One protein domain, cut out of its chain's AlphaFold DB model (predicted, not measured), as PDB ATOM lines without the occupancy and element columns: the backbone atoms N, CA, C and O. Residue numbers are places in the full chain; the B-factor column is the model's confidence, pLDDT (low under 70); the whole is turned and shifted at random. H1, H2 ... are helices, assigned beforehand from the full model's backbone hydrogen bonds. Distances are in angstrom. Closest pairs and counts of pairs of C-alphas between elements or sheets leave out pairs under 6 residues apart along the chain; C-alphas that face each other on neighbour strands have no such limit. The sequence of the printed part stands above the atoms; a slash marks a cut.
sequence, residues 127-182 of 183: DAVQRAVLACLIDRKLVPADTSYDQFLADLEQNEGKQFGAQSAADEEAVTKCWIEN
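This is residues 127 to 182 of the 183 residues of an uncharacterized protein of Leifsonia shinshuensis (UniProt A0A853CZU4). Two helices, H1 and H3, pack on each other at a slant and run opposite ways, and a shorter third helix, H2, is set crosswise to H1 and apart from H3. Two stretches with no named element, residues 140 to 148 and 160 to 168, join the three. The printed part has 56 residues with three named helices, in the order H1, H2, H3, and no named strand; the class is all helix. The whole is compact, with a radius of gyration of the C-alphas of 10.1 A, and spans 26 by 21 by 20 A.

H1, residues 127 to 139, and H2, residues 149 to 159, only just touch, with 3 pairs of C-alphas within 8 A. H1 touches H2 with residues 131 to 134 alone, and the closest C-alphas of the two, those of Arg 131 and Tyr 149, are 7.0 A apart. Their lines are about perpendicular, at 83 degrees. H3, residues 169 to 182, touches H1, with 8 pairs of C-alphas within 8 A. The closest C-alphas, those of Val 133 and Cys 178, are 5.6 A apart. H1 and H3 stand at a steep tilt of 41 degrees, opposite ways. H2 and H3 are apart. In H1 and H2 every O i to N i+4 pair is within hydrogen-bond range; in H3 8 of 10 are.

H1 begins at C-alpha 127, (-16.159, 59.031, 5.212), and measures 18.3 A from first to last C-alpha. H2 begins at C-alpha 149, (-17.988, 49.724, 6.452), and measures 15.3 A. H3, the longest helix by residues, measures 20.7 A and ends at C-alpha 182, (-22.703, 60.362, -4.024).

The two C-alphas farthest apart, those of Asp 127 and Ser 168, are 27.3 A apart. The printed part has no cut, and both links, of 9 residues each, are short. The mean pLDDT of the printed part is 73.8; residues 157 to 173 are under 70, of which 157 to 159 belong to H2 and 169 to 173 to H3.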
ATOM      1  N   ASP A 127     -15.461  60.036   4.420       73.62
ATOM      2  CA  ASP A 127     -16.159  59.031   5.212       73.62
ATOM      3  C   ASP A 127     -17.670  59.028   4.917       73.62
ATOM      4  O   ASP A 127     -18.268  57.980   4.682       73.62
ATOM      5  N   ALA A 128     -18.299  60.203   4.838       75.12
ATOM      6  CA  ALA A 128     -19.711  60.337   4.479       75.12
ATOM      7  C   ALA A 128     -20.011  59.882   3.037       75.12
ATOM      8  O   ALA A 128     -21.009  59.196   2.818       75.12
ATOM      9  N   VAL A 129     -19.140  60.199   2.073       78.69
ATOM     10  CA  VAL A 129     -19.216  59.727   0.678       78.69
ATOM     11  C   VAL A 129     -19.119  58.216   0.640       78.69
ATOM     12  O   VAL A 129     -19.984  57.554   0.078       78.69
ATOM     13  N   GLN A 130     -18.087  57.648   1.262       83.50
ATOM     14  CA  GLN A 130     -17.852  56.207   1.261       83.50
ATOM     15  C   GLN A 130     -19.015  55.460   1.928       83.50
ATOM     16  O   GLN A 130     -19.442  54.415   1.435       83.50
ATOM     17  N   ARG A 131     -19.607  56.022   2.988       84.56
ATOM     18  CA  ARG A 131     -20.833  55.489   3.603       84.56
ATOM     19  C   ARG A 131     -22.046  55.576   2.682       84.56
ATOM     20  O   ARG A 131     -22.812  54.617   2.614       84.56
ATOM     21  N   ALA A 132     -22.232  56.695   1.988       84.38
ATOM     22  CA  ALA A 132     -23.340  56.883   1.056       84.38
ATOM     23  C   ALA A 132     -23.223  55.947  -0.162       84.38
ATOM     24  O   ALA A 132     -24.204  55.324  -0.569       84.38
ATOM     25  N   VAL A 133     -22.004  55.749  -0.670       84.75
ATOM     26  CA  VAL A 133     -21.700  54.773  -1.721       84.75
ATOM     27  C   VAL A 133     -21.991  53.354  -1.243       84.75
ATOM     28  O   VAL A 133     -22.717  52.638  -1.928       84.75
ATOM     29  N   LEU A 134     -21.514  52.945  -0.060       87.56
ATOM     30  CA  LEU A 134     -21.818  51.621   0.496       87.56
ATOM     31  C   LEU A 134     -23.333  51.401   0.640       87.56
ATOM     32  O   LEU A 134     -23.842  50.342   0.272       87.56
ATOM     33  N   ALA A 135     -24.069  52.411   1.110       87.31
ATOM     34  CA  ALA A 135     -25.525  52.347   1.198       87.31
ATOM     35  C   ALA A 135     -26.183  52.163  -0.184       87.31
ATOM     36  O   ALA A 135     -27.071  51.322  -0.325       87.31
ATOM     37  N   CYS A 136     -25.715  52.880  -1.212       89.44
ATOM     38  CA  CYS A 136     -26.176  52.716  -2.595       89.44
ATOM     39  C   CYS A 136     -25.895  51.306  -3.138       89.44
ATOM     40  O   CYS A 136     -26.763  50.695  -3.764       89.44
ATOM     41  N   LEU A 137     -24.705  50.759  -2.869       86.38
ATOM     42  CA  LEU A 137     -24.320  49.415  -3.305       86.38
ATOM     43  C   LEU A 137     -25.186  48.330  -2.646       86.38
ATOM     44  O   LEU A 137     -25.589  47.378  -3.319       86.38
ATOM     45  N   ILE A 138     -25.512  48.483  -1.358       88.50
ATOM     46  CA  ILE A 138     -26.408  47.572  -0.629       88.50
ATOM     47  C   ILE A 138     -27.841  47.665  -1.169       88.50
ATOM     48  O   ILE A 138     -28.452  46.634  -1.456       88.50
ATOM     49  N   ASP A 139     -28.373  48.878  -1.358       90.00
ATOM     50  CA  ASP A 139     -29.736  49.098  -1.868       90.00
ATOM     51  C   ASP A 139     -29.921  48.500  -3.272       90.00
ATOM     52  O   ASP A 139     -30.913  47.827  -3.568       90.00
ATOM     53  N   ARG A 140     -28.895  48.640  -4.118       87.75
ATOM     54  CA  ARG A 140     -28.855  48.062  -5.469       87.75
ATOM     55  C   ARG A 140     -28.464  46.587  -5.507       87.75
ATOM     56  O   ARG A 140     -28.438  46.010  -6.591       87.75
ATOM     57  N   LYS A 141     -28.213  45.966  -4.348       86.38
ATOM     58  CA  LYS A 141     -27.823  44.552  -4.202       86.38
ATOM     59  C   LYS A 141     -26.550  44.191  -4.978       86.38
ATOM     60  O   LYS A 141     -26.401  43.057  -5.425       86.38
ATOM     61  N   LEU A 142     -25.651  45.161  -5.128       82.00
ATOM     62  CA  LEU A 142     -24.340  44.994  -5.763       82.00
ATOM     63  C   LEU A 142     -23.319  44.392  -4.786       82.00
ATOM     64  O   LEU A 142     -22.346  43.777  -5.211       82.00
ATOM     65  N   VAL A 143     -23.568  44.522  -3.478       82.12
ATOM     66  CA  VAL A 143     -22.808  43.876  -2.397       82.12
ATOM     67  C   VAL A 143     -23.760  43.204  -1.394       82.12
ATOM     68  O   VAL A 143     -24.944  43.560  -1.345       82.12
ATOM     69  N   PRO A 144     -23.292  42.235  -0.583       84.94
ATOM     70  CA  PRO A 144     -24.090  41.657   0.498       84.94
ATOM     71  C   PRO A 144     -24.623  42.720   1.468       84.94
ATOM     72  O   PRO A 144     -23.908  43.650   1.835       84.94
ATOM     73  N   ALA A 145     -25.872  42.572   1.912       86.62
ATOM     74  CA  ALA A 145     -26.538  43.545   2.786       86.62
ATOM     75  C   ALA A 145     -25.919  43.666   4.192       86.62
ATOM     76  O   ALA A 145     -26.211  44.615   4.914       86.62
ATOM     77  N   ASP A 146     -25.087  42.703   4.582       88.50
ATOM     78  CA  ASP A 146     -24.332  42.668   5.832       88.50
ATOM     79  C   ASP A 146     -22.876  43.137   5.672       88.50
ATOM     80  O   ASP A 146     -22.107  43.053   6.630       88.50
ATOM     81  N   THR A 147     -22.500  43.660   4.496       83.94
ATOM     82  CA  THR A 147     -21.165  44.226   4.258       83.94
ATOM     83  C   THR A 147     -20.924  45.387   5.216       83.94
ATOM     84  O   THR A 147     -21.634  46.396   5.184       83.94
ATOM     85  N   SER A 148     -19.916  45.253   6.077       88.38
ATOM     86  CA  SER A 148     -19.557  46.306   7.018       88.38
ATOM     87  C   SER A 148     -18.753  47.411   6.338       88.38
ATOM     88  O   SER A 148     -18.091  47.208   5.319       88.38
ATOM     89  N   TYR A 149     -18.770  48.595   6.942       84.88
ATOM     90  CA  TYR A 149     -17.988  49.724   6.452       84.88
ATOM     91  C   TYR A 149     -16.476  49.440   6.455       84.88
ATOM     92  O   TYR A 149     -15.796  49.744   5.482       84.88
ATOM     93  N   ASP A 150     -15.966  48.758   7.481       85.25
ATOM     94  CA  ASP A 150     -14.548  48.387   7.556       85.25
ATOM     95  C   ASP A 150     -14.159  47.371   6.469       85.25
ATOM     96  O   ASP A 150     -13.061  47.437   5.920       85.25
ATOM     97  N   GLN A 151     -15.062  46.444   6.120       80.38
ATOM     98  CA  GLN A 151     -14.859  45.509   5.005       80.38
ATOM     99  C   GLN A 151     -14.845  46.236   3.658       80.38
ATOM    100  O   GLN A 151     -14.039  45.906   2.792       80.38
ATOM    101  N   PHE A 152     -15.714  47.237   3.498       81.69
ATOM    102  CA  PHE A 152     -15.762  48.089   2.314       81.69
ATOM    103  C   PHE A 152     -14.476  48.912   2.142       81.69
ATOM    104  O   PHE A 152     -13.889  48.907   1.064       81.69
ATOM    105  N   LEU A 153     -13.988  49.550   3.210       80.31
ATOM    106  CA  LEU A 153     -12.734  50.310   3.187       80.31
ATOM    107  C   LEU A 153     -11.517  49.426   2.899       80.31
ATOM    108  O   LEU A 153     -10.687  49.783   2.065       80.31
ATOM    109  N   ALA A 154     -11.437  48.256   3.537       77.00
ATOM    110  CA  ALA A 154     -10.343  47.316   3.306       77.00
ATOM    111  C   ALA A 154     -10.261  46.873   1.834       77.00
ATOM    112  O   ALA A 154      -9.162  46.681   1.316       77.00
ATOM    113  N   ASP A 155     -11.397  46.752   1.141       70.38
ATOM    114  CA  ASP A 155     -11.421  46.435  -0.290       70.38
ATOM    115  C   ASP A 155     -10.995  47.607  -1.180       70.38
ATOM    116  O   ASP A 155     -10.272  47.419  -2.164       70.38
ATOM    117  N   LEU A 156     -11.402  48.832  -0.828       70.31
ATOM    118  CA  LEU A 156     -10.971  50.038  -1.536       70.31
ATOM    119  C   LEU A 156      -9.451  50.203  -1.489       70.31
ATOM    120  O   LEU A 156      -8.838  50.521  -2.507       70.31
ATOM    121  N   GLU A 157      -8.846  49.931  -0.335       67.88
ATOM    122  CA  GLU A 157      -7.400  50.037  -0.130       67.88
ATOM    123  C   GLU A 157      -6.608  48.915  -0.814       67.88
ATOM    124  O   GLU A 157      -5.520  49.159  -1.335       67.88
ATOM    125  N   GLN A 158      -7.125  47.685  -0.813       62.47
ATOM    126  CA  GLN A 158      -6.386  46.516  -1.308       62.47
ATOM    127  C   GLN A 158      -6.580  46.266  -2.803       62.47
ATOM    128  O   GLN A 158      -5.690  45.714  -3.449       62.47
ATOM    129  N   ASN A 159      -7.721  46.681  -3.355       58.53
ATOM    130  CA  ASN A 159      -8.129  46.329  -4.710       58.53
ATOM    131  C   ASN A 159      -8.587  47.536  -5.542       58.53
ATOM    132  O   ASN A 159      -9.163  47.326  -6.604       58.53
ATOM    133  N   GLU A 160      -8.393  48.782  -5.094       55.16
ATOM    134  CA  GLU A 160      -8.993  49.979  -5.724       55.16
ATOM    135  C   GLU A 160     -10.535  49.877  -5.827       55.16
ATOM    136  O   GLU A 160     -11.146  50.448  -6.728       55.16
ATOM    137  N   GLY A 161     -11.174  49.089  -4.949       52.34
ATOM    138  CA  GLY A 161     -12.614  48.788  -4.991       52.34
ATOM    139  C   GLY A 161     -13.025  47.733  -6.024       52.34
ATOM    140  O   GLY A 161     -14.213  47.545  -6.280       52.34
ATOM    141  N   LYS A 162     -12.058  47.046  -6.649       49.72
ATOM    142  CA  LYS A 162     -12.301  46.080  -7.733       49.72
ATOM    143  C   LYS A 162     -12.819  44.724  -7.271       49.72
ATOM    144  O   LYS A 162     -13.313  43.985  -8.116       49.72
ATOM    145  N   GLN A 163     -12.743  44.366  -5.989       50.38
ATOM    146  CA  GLN A 163     -13.291  43.084  -5.519       50.38
ATOM    147  C   GLN A 163     -14.783  43.190  -5.139       50.38
ATOM    148  O   GLN A 163     -15.477  42.174  -5.133       50.38
ATOM    149  N   PHE A 164     -15.318  44.410  -5.013       52.31
ATOM    150  CA  PHE A 164     -16.743  44.721  -5.234       52.31
ATOM    151  C   PHE A 164     -17.058  45.152  -6.680       52.31
ATOM    152  O   PHE A 164     -18.174  45.568  -6.996       52.31
ATOM    153  N   GLY A 165     -16.075  45.021  -7.573       47.66
ATOM    154  CA  GLY A 165     -16.213  45.205  -9.006       47.66
ATOM    155  C   GLY A 165     -17.024  44.067  -9.607       47.66
ATOM    156  O   GLY A 165     -16.552  42.945  -9.746       47.66
ATOM    157  N   ALA A 166     -18.267  44.387  -9.932       47.84
ATOM    158  CA  ALA A 166     -19.005  43.884 -11.075       47.84
ATOM    159  C   ALA A 166     -18.740  42.437 -11.543       47.84
ATOM    160  O   ALA A 166     -17.788  42.158 -12.272       47.84
ATOM    161  N   GLN A 167     -19.665  41.518 -11.242       51.91
ATOM    162  CA  GLN A 167     -19.638  40.159 -11.811       51.91
ATOM    163  C   GLN A 167     -20.010  40.135 -13.308       51.91
ATOM    164  O   GLN A 167     -19.858  39.111 -13.979       51.91
ATOM    165  N   SER A 168     -20.481  41.265 -13.843       53.25
ATOM    166  CA  SER A 168     -20.832  41.490 -15.243       53.25
ATOM    167  C   SER A 168     -20.641  42.965 -15.633       53.25
ATOM    168  O   SER A 168     -20.691  43.841 -14.779       53.25
ATOM    169  N   ALA A 169     -20.504  43.281 -16.925       52.22
ATOM    170  CA  ALA A 169     -20.378  44.674 -17.392       52.22
ATOM    171  C   ALA A 169     -21.561  45.586 -16.978       52.22
ATOM    172  O   ALA A 169     -21.394  46.795 -16.854       52.22
ATOM    173  N   ALA A 170     -22.745  45.012 -16.729       54.06
ATOM    174  CA  ALA A 170     -23.909  45.746 -16.223       54.06
ATOM    175  C   ALA A 170     -23.742  46.175 -14.753       54.06
ATOM    176  O   ALA A 170     -24.240  47.224 -14.346       54.06
ATOM    177  N   ASP A 171     -23.007  45.390 -13.967       62.72
ATOM    178  CA  ASP A 171     -22.725  45.699 -12.569       62.72
ATOM    179  C   ASP A 171     -21.634  46.782 -12.449       62.72
ATOM    180  O   ASP A 171     -21.630  47.548 -11.490       62.72
ATOM    181  N   GLU A 172     -20.744  46.914 -13.441       64.50
ATOM    182  CA  GLU A 172     -19.659  47.916 -13.460       64.50
ATOM    183  C   GLU A 172     -20.209  49.329 -13.665       64.50
ATOM    184  O   GLU A 172     -19.833  50.273 -12.963       64.50
ATOM    185  N   GLU A 173     -21.179  49.462 -14.569       68.88
ATOM    186  CA  GLU A 173     -21.927  50.701 -14.773       68.88
ATOM    187  C   GLU A 173     -22.731  51.073 -13.517       68.88
ATOM    188  O   GLU A 173     -22.746  52.233 -13.100       68.88
ATOM    189  N   ALA A 174     -23.359  50.090 -12.863       72.25
ATOM    190  CA  ALA A 174     -24.166  50.314 -11.668       72.25
ATOM    191  C   ALA A 174     -23.328  50.724 -10.440       72.25
ATOM    192  O   ALA A 174     -23.746  51.611  -9.687       72.25
ATOM    193  N   VAL A 175     -22.139  50.134 -10.267       74.06
ATOM    194  CA  VAL A 175     -21.155  50.528  -9.245       74.06
ATOM    195  C   VAL A 175     -20.648  51.943  -9.521       74.06
ATOM    196  O   VAL A 175     -20.693  52.793  -8.632       74.06
ATOM    197  N   THR A 176     -20.249  52.237 -10.761       75.75
ATOM    198  CA  THR A 176     -19.790  53.576 -11.173       75.75
ATOM    199  C   THR A 176     -20.860  54.637 -10.921       75.75
ATOM    200  O   THR A 176     -20.571  55.724 -10.423       75.75
ATOM    201  N   LYS A 177     -22.125  54.307 -11.194       80.38
ATOM    202  CA  LYS A 177     -23.257  55.194 -10.938       80.38
ATOM    203  C   LYS A 177     -23.441  55.502  -9.449       80.38
ATOM    204  O   LYS A 177     -23.722  56.648  -9.121       80.38
ATOM    205  N   CYS A 178     -23.242  54.529  -8.554       79.62
ATOM    206  CA  CYS A 178     -23.276  54.790  -7.111       79.62
ATOM    207  C   CYS A 178     -22.176  55.760  -6.664       79.62
ATOM    208  O   CYS A 178     -22.431  56.580  -5.787       79.62
ATOM    209  N   TRP A 179     -20.988  55.703  -7.269       78.50
ATOM    210  CA  TRP A 179     -19.934  56.683  -7.004       78.50
ATOM    211  C   TRP A 179     -20.325  58.076  -7.497       78.50
ATOM    212  O   TRP A 179     -20.330  59.006  -6.703       78.50
ATOM    213  N   ILE A 180     -20.748  58.201  -8.759       75.62
ATOM    214  CA  ILE A 180     -21.127  59.487  -9.370       75.62
ATOM    215  C   ILE A 180     -22.281  60.176  -8.626       75.62
ATOM    216  O   ILE A 180     -22.299  61.395  -8.516       75.62
ATOM    217  N   GLU A 181     -23.266  59.424  -8.135       77.19
ATOM    218  CA  GLU A 181     -24.440  59.991  -7.455       77.19
ATOM    219  C   GLU A 181     -24.156  60.485  -6.028       77.19
ATOM    220  O   GLU A 181     -24.993  61.188  -5.463       77.19
ATOM    221  N   ASN A 182     -23.020  60.103  -5.434       72.38
ATOM    222  CA  ASN A 182     -22.703  60.362  -4.024       72.38
ATOM    223  C   ASN A 182     -21.386  61.136  -3.816       72.38
ATOM    224  O   ASN A 182     -20.966  61.314  -2.672       72.38
TER     225      ASN A 182